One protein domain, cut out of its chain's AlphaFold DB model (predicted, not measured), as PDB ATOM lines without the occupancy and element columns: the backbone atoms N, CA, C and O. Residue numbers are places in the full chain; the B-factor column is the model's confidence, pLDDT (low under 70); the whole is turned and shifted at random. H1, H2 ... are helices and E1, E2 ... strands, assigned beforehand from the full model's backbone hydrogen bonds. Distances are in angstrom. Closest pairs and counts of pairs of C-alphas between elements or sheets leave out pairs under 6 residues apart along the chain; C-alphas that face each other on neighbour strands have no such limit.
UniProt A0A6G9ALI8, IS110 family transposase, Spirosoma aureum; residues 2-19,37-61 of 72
ATOM      1  N   ASP A   2     601.069 510.860 437.555       86.44
ATOM      2  CA  ASP A   2     600.564 511.513 436.346       86.44
ATOM      3  C   ASP A   2     601.753 511.827 435.437       86.44
ATOM      4  O   ASP A   2     602.503 512.776 435.655       86.44
ATOM      5  N   ILE A   3     601.988 510.952 434.458       90.50
ATOM      6  CA  ILE A   3     603.043 511.143 433.460       90.50
ATOM      7  C   ILE A   3     602.507 512.082 432.383       90.50
ATOM      8  O   ILE A   3     601.541 511.761 431.686       90.50
ATOM      9  N   ARG A   4     603.158 513.233 432.229       93.00
ATOM     10  CA  ARG A   4     602.802 514.260 431.248       93.00
ATOM     11  C   ARG A   4     603.720 514.242 430.034       93.00
ATOM     12  O   ARG A   4     603.232 514.349 428.909       93.00
ATOM     13  N   TYR A   5     605.026 514.132 430.267       95.44
ATOM     14  CA  TYR A   5     606.041 514.163 429.220       95.44
ATOM     15  C   TYR A   5     606.623 512.766 428.985       95.44
ATOM     16  O   TYR A   5     607.127 512.130 429.911       95.44
ATOM     17  N   TYR A   6     606.597 512.315 427.734       96.25
ATOM     18  CA  TYR A   6     607.230 511.069 427.297       96.25
ATOM     19  C   TYR A   6     608.438 511.423 426.441       96.25
ATOM     20  O   TYR A   6     608.295 512.131 425.448       96.25
ATOM     21  N   ILE A   7     609.625 510.972 426.833       97.06
ATOM     22  CA  ILE A   7     610.882 511.306 426.161       97.06
ATOM     23  C   ILE A   7     611.431 510.032 425.526       97.06
ATOM     24  O   ILE A   7     611.880 509.131 426.233       97.06
ATOM     25  N   GLY A   8     611.376 509.952 424.200       96.81
ATOM     26  CA  GLY A   8     612.055 508.930 423.413       96.81
ATOM     27  C   GLY A   8     613.471 509.380 423.071       96.81
ATOM     28  O   GLY A   8     613.670 510.530 422.674       96.81
ATOM     29  N   ILE A   9     614.437 508.482 423.247       97.12
ATOM     30  CA  ILE A   9     615.840 508.699 422.893       97.12
ATOM     31  C   ILE A   9     616.296 507.504 422.059       97.12
ATOM     32  O   ILE A   9     616.412 506.403 422.598       97.12
ATOM     33  N   ASP A  10     616.556 507.726 420.775       95.31
ATOM     34  CA  ASP A  10     617.227 506.751 419.911       95.31
ATOM     35  C   ASP A  10     618.738 507.013 419.956       95.31
ATOM     36  O   ASP A  10     619.216 508.123 419.697       95.31
ATOM     37  N   ILE A  11     619.487 506.005 420.400       93.81
ATOM     38  CA  ILE A  11     620.920 506.088 420.672       93.81
ATOM     39  C   ILE A  11     621.686 505.468 419.508       93.81
ATOM     40  O   ILE A  11     621.619 504.257 419.279       93.81
ATOM     41  N   SER A  12     622.507 506.286 418.847       91.44
ATOM     42  CA  SER A  12     623.489 505.846 417.858       91.44
ATOM     43  C   SER A  12     624.923 506.023 418.378       91.44
ATOM     44  O   SER A  12     625.176 506.598 419.441       91.44
ATOM     45  N   LYS A  13     625.913 505.540 417.613       91.19
ATOM     46  CA  LYS A  13     627.333 505.687 417.979       91.19
ATOM     47  C   LYS A  13     627.753 507.153 418.139       91.19
ATOM     48  O   LYS A  13     628.575 507.448 418.998       91.19
ATOM     49  N   ALA A  14     627.241 508.044 417.291       94.44
ATOM     50  CA  ALA A  14     627.680 509.439 417.234       94.44
ATOM     51  C   ALA A  14     626.626 510.423 417.752       94.44
ATOM     52  O   ALA A  14     626.981 511.522 418.173       94.44
ATOM     53  N   THR A  15     625.349 510.039 417.730       96.56
ATOM     54  CA  THR A  15     624.222 510.938 417.990       96.56
ATOM     55  C   THR A  15     623.218 510.341 418.966       96.56
ATOM     56  O   THR A  15     623.150 509.128 419.164       96.56
ATOM     57  N   LEU A  16     622.440 511.231 419.567       97.06
ATOM     58  CA  LEU A  16     621.235 510.941 420.324       97.06
ATOM     59  C   LEU A  16     620.094 511.698 419.651       97.06
ATOM     60  O   LEU A  16     620.165 512.924 419.514       97.06
ATOM     61  N   ASP A  17     619.064 510.974 419.246       97.25
ATOM     62  CA  ASP A  17     617.872 511.516 418.613       97.25
ATOM     63  C   ASP A  17     616.749 511.578 419.650       97.25
ATOM     64  O   ASP A  17     616.289 510.560 420.165       97.25
ATOM     65  N   TRP A  18     616.336 512.795 420.004       98.00
ATOM     66  CA  TRP A  18     615.401 513.069 421.092       98.00
ATOM     67  C   TRP A  18     614.035 513.449 420.531       98.00
ATOM     68  O   TRP A  18     613.922 514.378 419.727       98.00
ATOM     69  N   ALA A  19     612.986 512.808 421.034       97.94
ATOM     70  CA  ALA A  19     611.602 513.178 420.773       97.94
ATOM     71  C   ALA A  19     610.833 513.284 422.092       97.94
ATOM     72  O   ALA A  19     610.755 512.329 422.862       97.94
ATOM     73  N   THR A  37     628.080 516.551 427.042       98.12
ATOM     74  CA  THR A  37     627.738 517.901 426.580       98.12
ATOM     75  C   THR A  37     626.447 517.895 425.765       98.12
ATOM     76  O   THR A  37     625.563 518.711 426.032       98.12
ATOM     77  N   GLY A  38     626.297 516.948 424.832       98.12
ATOM     78  CA  GLY A  38     625.073 516.774 424.048       98.12
ATOM     79  C   GLY A  38     623.851 516.501 424.928       98.12
ATOM     80  O   GLY A  38     622.842 517.196 424.819       98.12
ATOM     81  N   ILE A  39     623.979 515.589 425.896       97.88
ATOM     82  CA  ILE A  39     622.917 515.288 426.868       97.88
ATOM     83  C   ILE A  39     622.513 516.547 427.649       97.88
ATOM     84  O   ILE A  39     621.326 516.848 427.768       97.88
ATOM     85  N   LYS A  40     623.477 517.330 428.151       98.12
ATOM     86  CA  LYS A  40     623.187 518.576 428.886       98.12
ATOM     87  C   LYS A  40     622.452 519.606 428.024       98.12
ATOM     88  O   LYS A  40     621.563 520.290 428.534       98.12
ATOM     89  N   ILE A  41     622.794 519.711 426.738       98.38
ATOM     90  CA  ILE A  41     622.105 520.594 425.786       98.38
ATOM     91  C   ILE A  41     620.641 520.166 425.628       98.38
ATOM     92  O   ILE A  41     619.747 521.001 425.786       98.38
ATOM     93  N   ALA A  42     620.385 518.875 425.393       98.00
ATOM     94  CA  ALA A  42     619.028 518.350 425.255       98.00
ATOM     95  C   ALA A  42     618.203 518.547 426.536       98.00
ATOM     96  O   ALA A  42     617.096 519.083 426.484       98.00
ATOM     97  N   LEU A  43     618.757 518.210 427.705       97.12
ATOM     98  CA  LEU A  43     618.078 518.390 428.992       97.12
ATOM     99  C   LEU A  43     617.736 519.857 429.276       97.12
ATOM    100  O   LEU A  43     616.678 520.140 429.836       97.12
ATOM    101  N   LYS A  44     618.594 520.802 428.867       97.88
ATOM    102  CA  LYS A  44     618.306 522.237 428.983       97.88
ATOM    103  C   LYS A  44     617.154 522.659 428.067       97.88
ATOM    104  O   LYS A  44     616.308 523.435 428.498       97.88
ATOM    105  N   ALA A  45     617.095 522.143 426.839       97.62
ATOM    106  CA  ALA A  45     615.976 522.398 425.932       97.62
ATOM    107  C   ALA A  45     614.654 521.835 426.487       97.62
ATOM    108  O   ALA A  45     613.644 522.532 426.491       97.62
ATOM    109  N   ILE A  46     614.686 520.617 427.037       97.12
ATOM    110  CA  ILE A  46     613.535 519.958 427.672       97.12
ATOM    111  C   ILE A  46     613.047 520.744 428.896       97.12
ATOM    112  O   ILE A  46     611.852 520.986 429.043       97.12
ATOM    113  N   ALA A  47     613.966 521.190 429.758       96.31
ATOM    114  CA  ALA A  47     613.629 521.943 430.966       96.31
ATOM    115  C   ALA A  47     612.981 523.311 430.682       96.31
ATOM    116  O   ALA A  47     612.323 523.863 431.561       96.31
ATOM    117  N   ASN A  48     613.152 523.846 429.470       96.75
ATOM    118  CA  ASN A  48     612.534 525.097 429.034       96.75
ATOM    119  C   ASN A  48     611.116 524.909 428.461       96.75
ATOM    120  O   ASN A  48     610.482 525.897 428.088       96.75
ATOM    121  N   LEU A  49     610.605 523.675 428.371       96.19
ATOM    122  CA  LEU A  49     609.246 523.424 427.889       96.19
ATOM    123  C   LEU A  49     608.196 523.965 428.884       96.19
ATOM    124  O   LEU A  49     608.361 523.821 430.100       96.19
ATOM    125  N   PRO A  50     607.089 524.568 428.406       93.62
ATOM    126  CA  PRO A  50     606.075 525.148 429.283       93.62
ATOM    127  C   PRO A  50     605.469 524.132 430.260       93.62
ATOM    128  O   PRO A  50     604.896 523.116 429.865       93.62
ATOM    129  N   GLY A  51     605.554 524.419 431.560       91.00
ATOM    130  CA  GLY A  51     605.009 523.538 432.597       91.00
ATOM    131  C   GLY A  51     605.731 522.192 432.708       91.00
ATOM    132  O   GLY A  51     605.115 521.215 433.125       91.00
ATOM    133  N   PHE A  52     607.000 522.121 432.299       93.19
ATOM    134  CA  PHE A  52     607.844 520.957 432.538       93.19
ATOM    135  C   PHE A  52     608.042 520.715 434.041       93.19
ATOM    136  O   PHE A  52     608.431 521.617 434.783       93.19
ATOM    137  N   SER A  53     607.833 519.473 434.475       92.56
ATOM    138  CA  SER A  53     608.158 519.011 435.822       92.56
ATOM    139  C   SER A  53     608.916 517.694 435.752       92.56
ATOM    140  O   SER A  53     608.458 516.741 435.127       92.56
ATOM    141  N   LYS A  54     610.048 517.609 436.458       90.69
ATOM    142  CA  LYS A  54     610.867 516.387 436.530       90.69
ATOM    143  C   LYS A  54     610.119 515.200 437.146       90.69
ATOM    144  O   LYS A  54     610.499 514.066 436.889       90.69
ATOM    145  N   SER A  55     609.092 515.443 437.962       93.00
ATOM    146  CA  SER A  55     608.291 514.385 438.591       93.00
ATOM    147  C   SER A  55     607.221 513.790 437.668       93.00
ATOM    148  O   SER A  55     606.577 512.820 438.049       93.00
ATOM    149  N   GLU A  56     607.014 514.369 436.481       93.38
ATOM    150  CA  GLU A  56     605.932 514.017 435.548       93.38
ATOM    151  C   GLU A  56     606.473 513.496 434.208       93.38
ATOM    152  O   GLU A  56     605.806 513.604 433.172       93.38
ATOM    153  N   ILE A  57     607.699 512.965 434.205       93.94
ATOM    154  CA  ILE A  57     608.357 512.480 432.990       93.94
ATOM    155  C   ILE A  57     608.598 510.979 433.030       93.94
ATOM    156  O   ILE A  57     608.867 510.399 434.082       93.94
ATOM    157  N   VAL A  58     608.590 510.374 431.848       94.50
ATOM    158  CA  VAL A  58     609.146 509.045 431.612       94.50
ATOM    159  C   VAL A  58     610.095 509.103 430.424       94.50
ATOM    160  O   VAL A  58     609.815 509.766 429.426       94.50
ATOM    161  N   CYS A  59     611.223 508.409 430.546       92.81
ATOM    162  CA  CYS A  59     612.211 508.296 429.483       92.81
ATOM    163  C   CYS A  59     612.244 506.857 428.969       92.81
ATOM    164  O   CYS A  59     612.327 505.917 429.760       92.81
ATOM    165  N   CYS A  60     612.232 506.699 427.651       93.12
ATOM    166  CA  CYS A  60     612.446 505.435 426.963       93.12
ATOM    167  C   CYS A  60     613.700 505.576 426.104       93.12
ATOM    168  O   CYS A  60     613.782 506.479 425.272       93.12
ATOM    169  N   LEU A  61     614.678 504.701 426.331       90.19
ATOM    170  CA  LEU A  61     615.934 504.692 425.591       90.19
ATOM    171  C   LEU A  61     615.973 503.443 424.718       90.19
ATOM    172  O   LEU A  61     615.884 502.328 425.234       90.19
TER     173      LEU A  61
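What this domain is: This is residues 2 to 19 and 37 to 61 of the 72 residues of the protein "IS110 family transposase" of Spirosoma aureum (UniProt A0A6G9ALI8). A small sheet of three strands has one helix, H1, over one of its faces, running along the strands, and the other face is bare. E1 is the middle strand, with the hairpin partner E2 on one side and E3 on the other, and the winding link of residues 48 to 56 leads from H1 back to E3. The printed part has 43 residues, with the named elements E1, E2, H1 and E3 in that order along the chain; the sheet's order is E2, E1, E3, and it is mixed. The class is mixed, helices and strands. The whole is only just compact, close to loose, with a radius of gyration of the C-alphas of 10.9 A, and it is elongated, spanning 33 by 18 by 13 A.

Where its parts are: E1 is residues 5 to 11, 19.0 A from first to last C-alpha, and begins at C-alpha 5 at (606.041, 514.163, 429.220). E2 is residues 15 to 19, 13.1 A long. After the cut comes H1, residues 37 to 47, 15.3 A long, beginning at C-alpha 37 at (627.738, 517.901, 426.580). E3 is residues 57 to 61, 13.1 A long, and ends at C-alpha 61 at (615.934, 504.692, 425.591).

How they stand to each other: E1 and E2 form a hairpin with a tight link of 3 residues. They are antiparallel, with 157 degrees between their directions; N 8 and O 19 are 2.8 A apart and N 10 and O 17 are 2.9 A apart, both within hydrogen-bond range. E1 and E3 are parallel, with 17 degrees between their directions; N 60 and O 7, at 2.8 A, and N 7 and O 58, at 2.9 A, are within hydrogen-bond range. E2 and E3 are the edge strands and are apart. H1 is on the sheet at a height over the sheet of 8.9 A. It lies only just over E1, on which 3 of its 11 C-alphas fall, and runs along the strands, at 16 degrees to E1 on the local plane. The closest C-alphas of E2 and H1 are those of Trp 18 and Ala 42, 7.6 A apart. In H1 every O i to N i+4 pair is within hydrogen-bond range.

The domain as a whole: The two C-alphas farthest apart are those of Asp 2 and Ala 14, at 33.2 A. Residues 20 to 36 are not printed, and C-alphas 19 and 37 are 17.8 A apart across this cut, which the link from E2 to H1 spans. The link from H1 to E3 is short, with 9 residues. The mean pLDDT of the printed part is 95.0, and no printed residue is under 70.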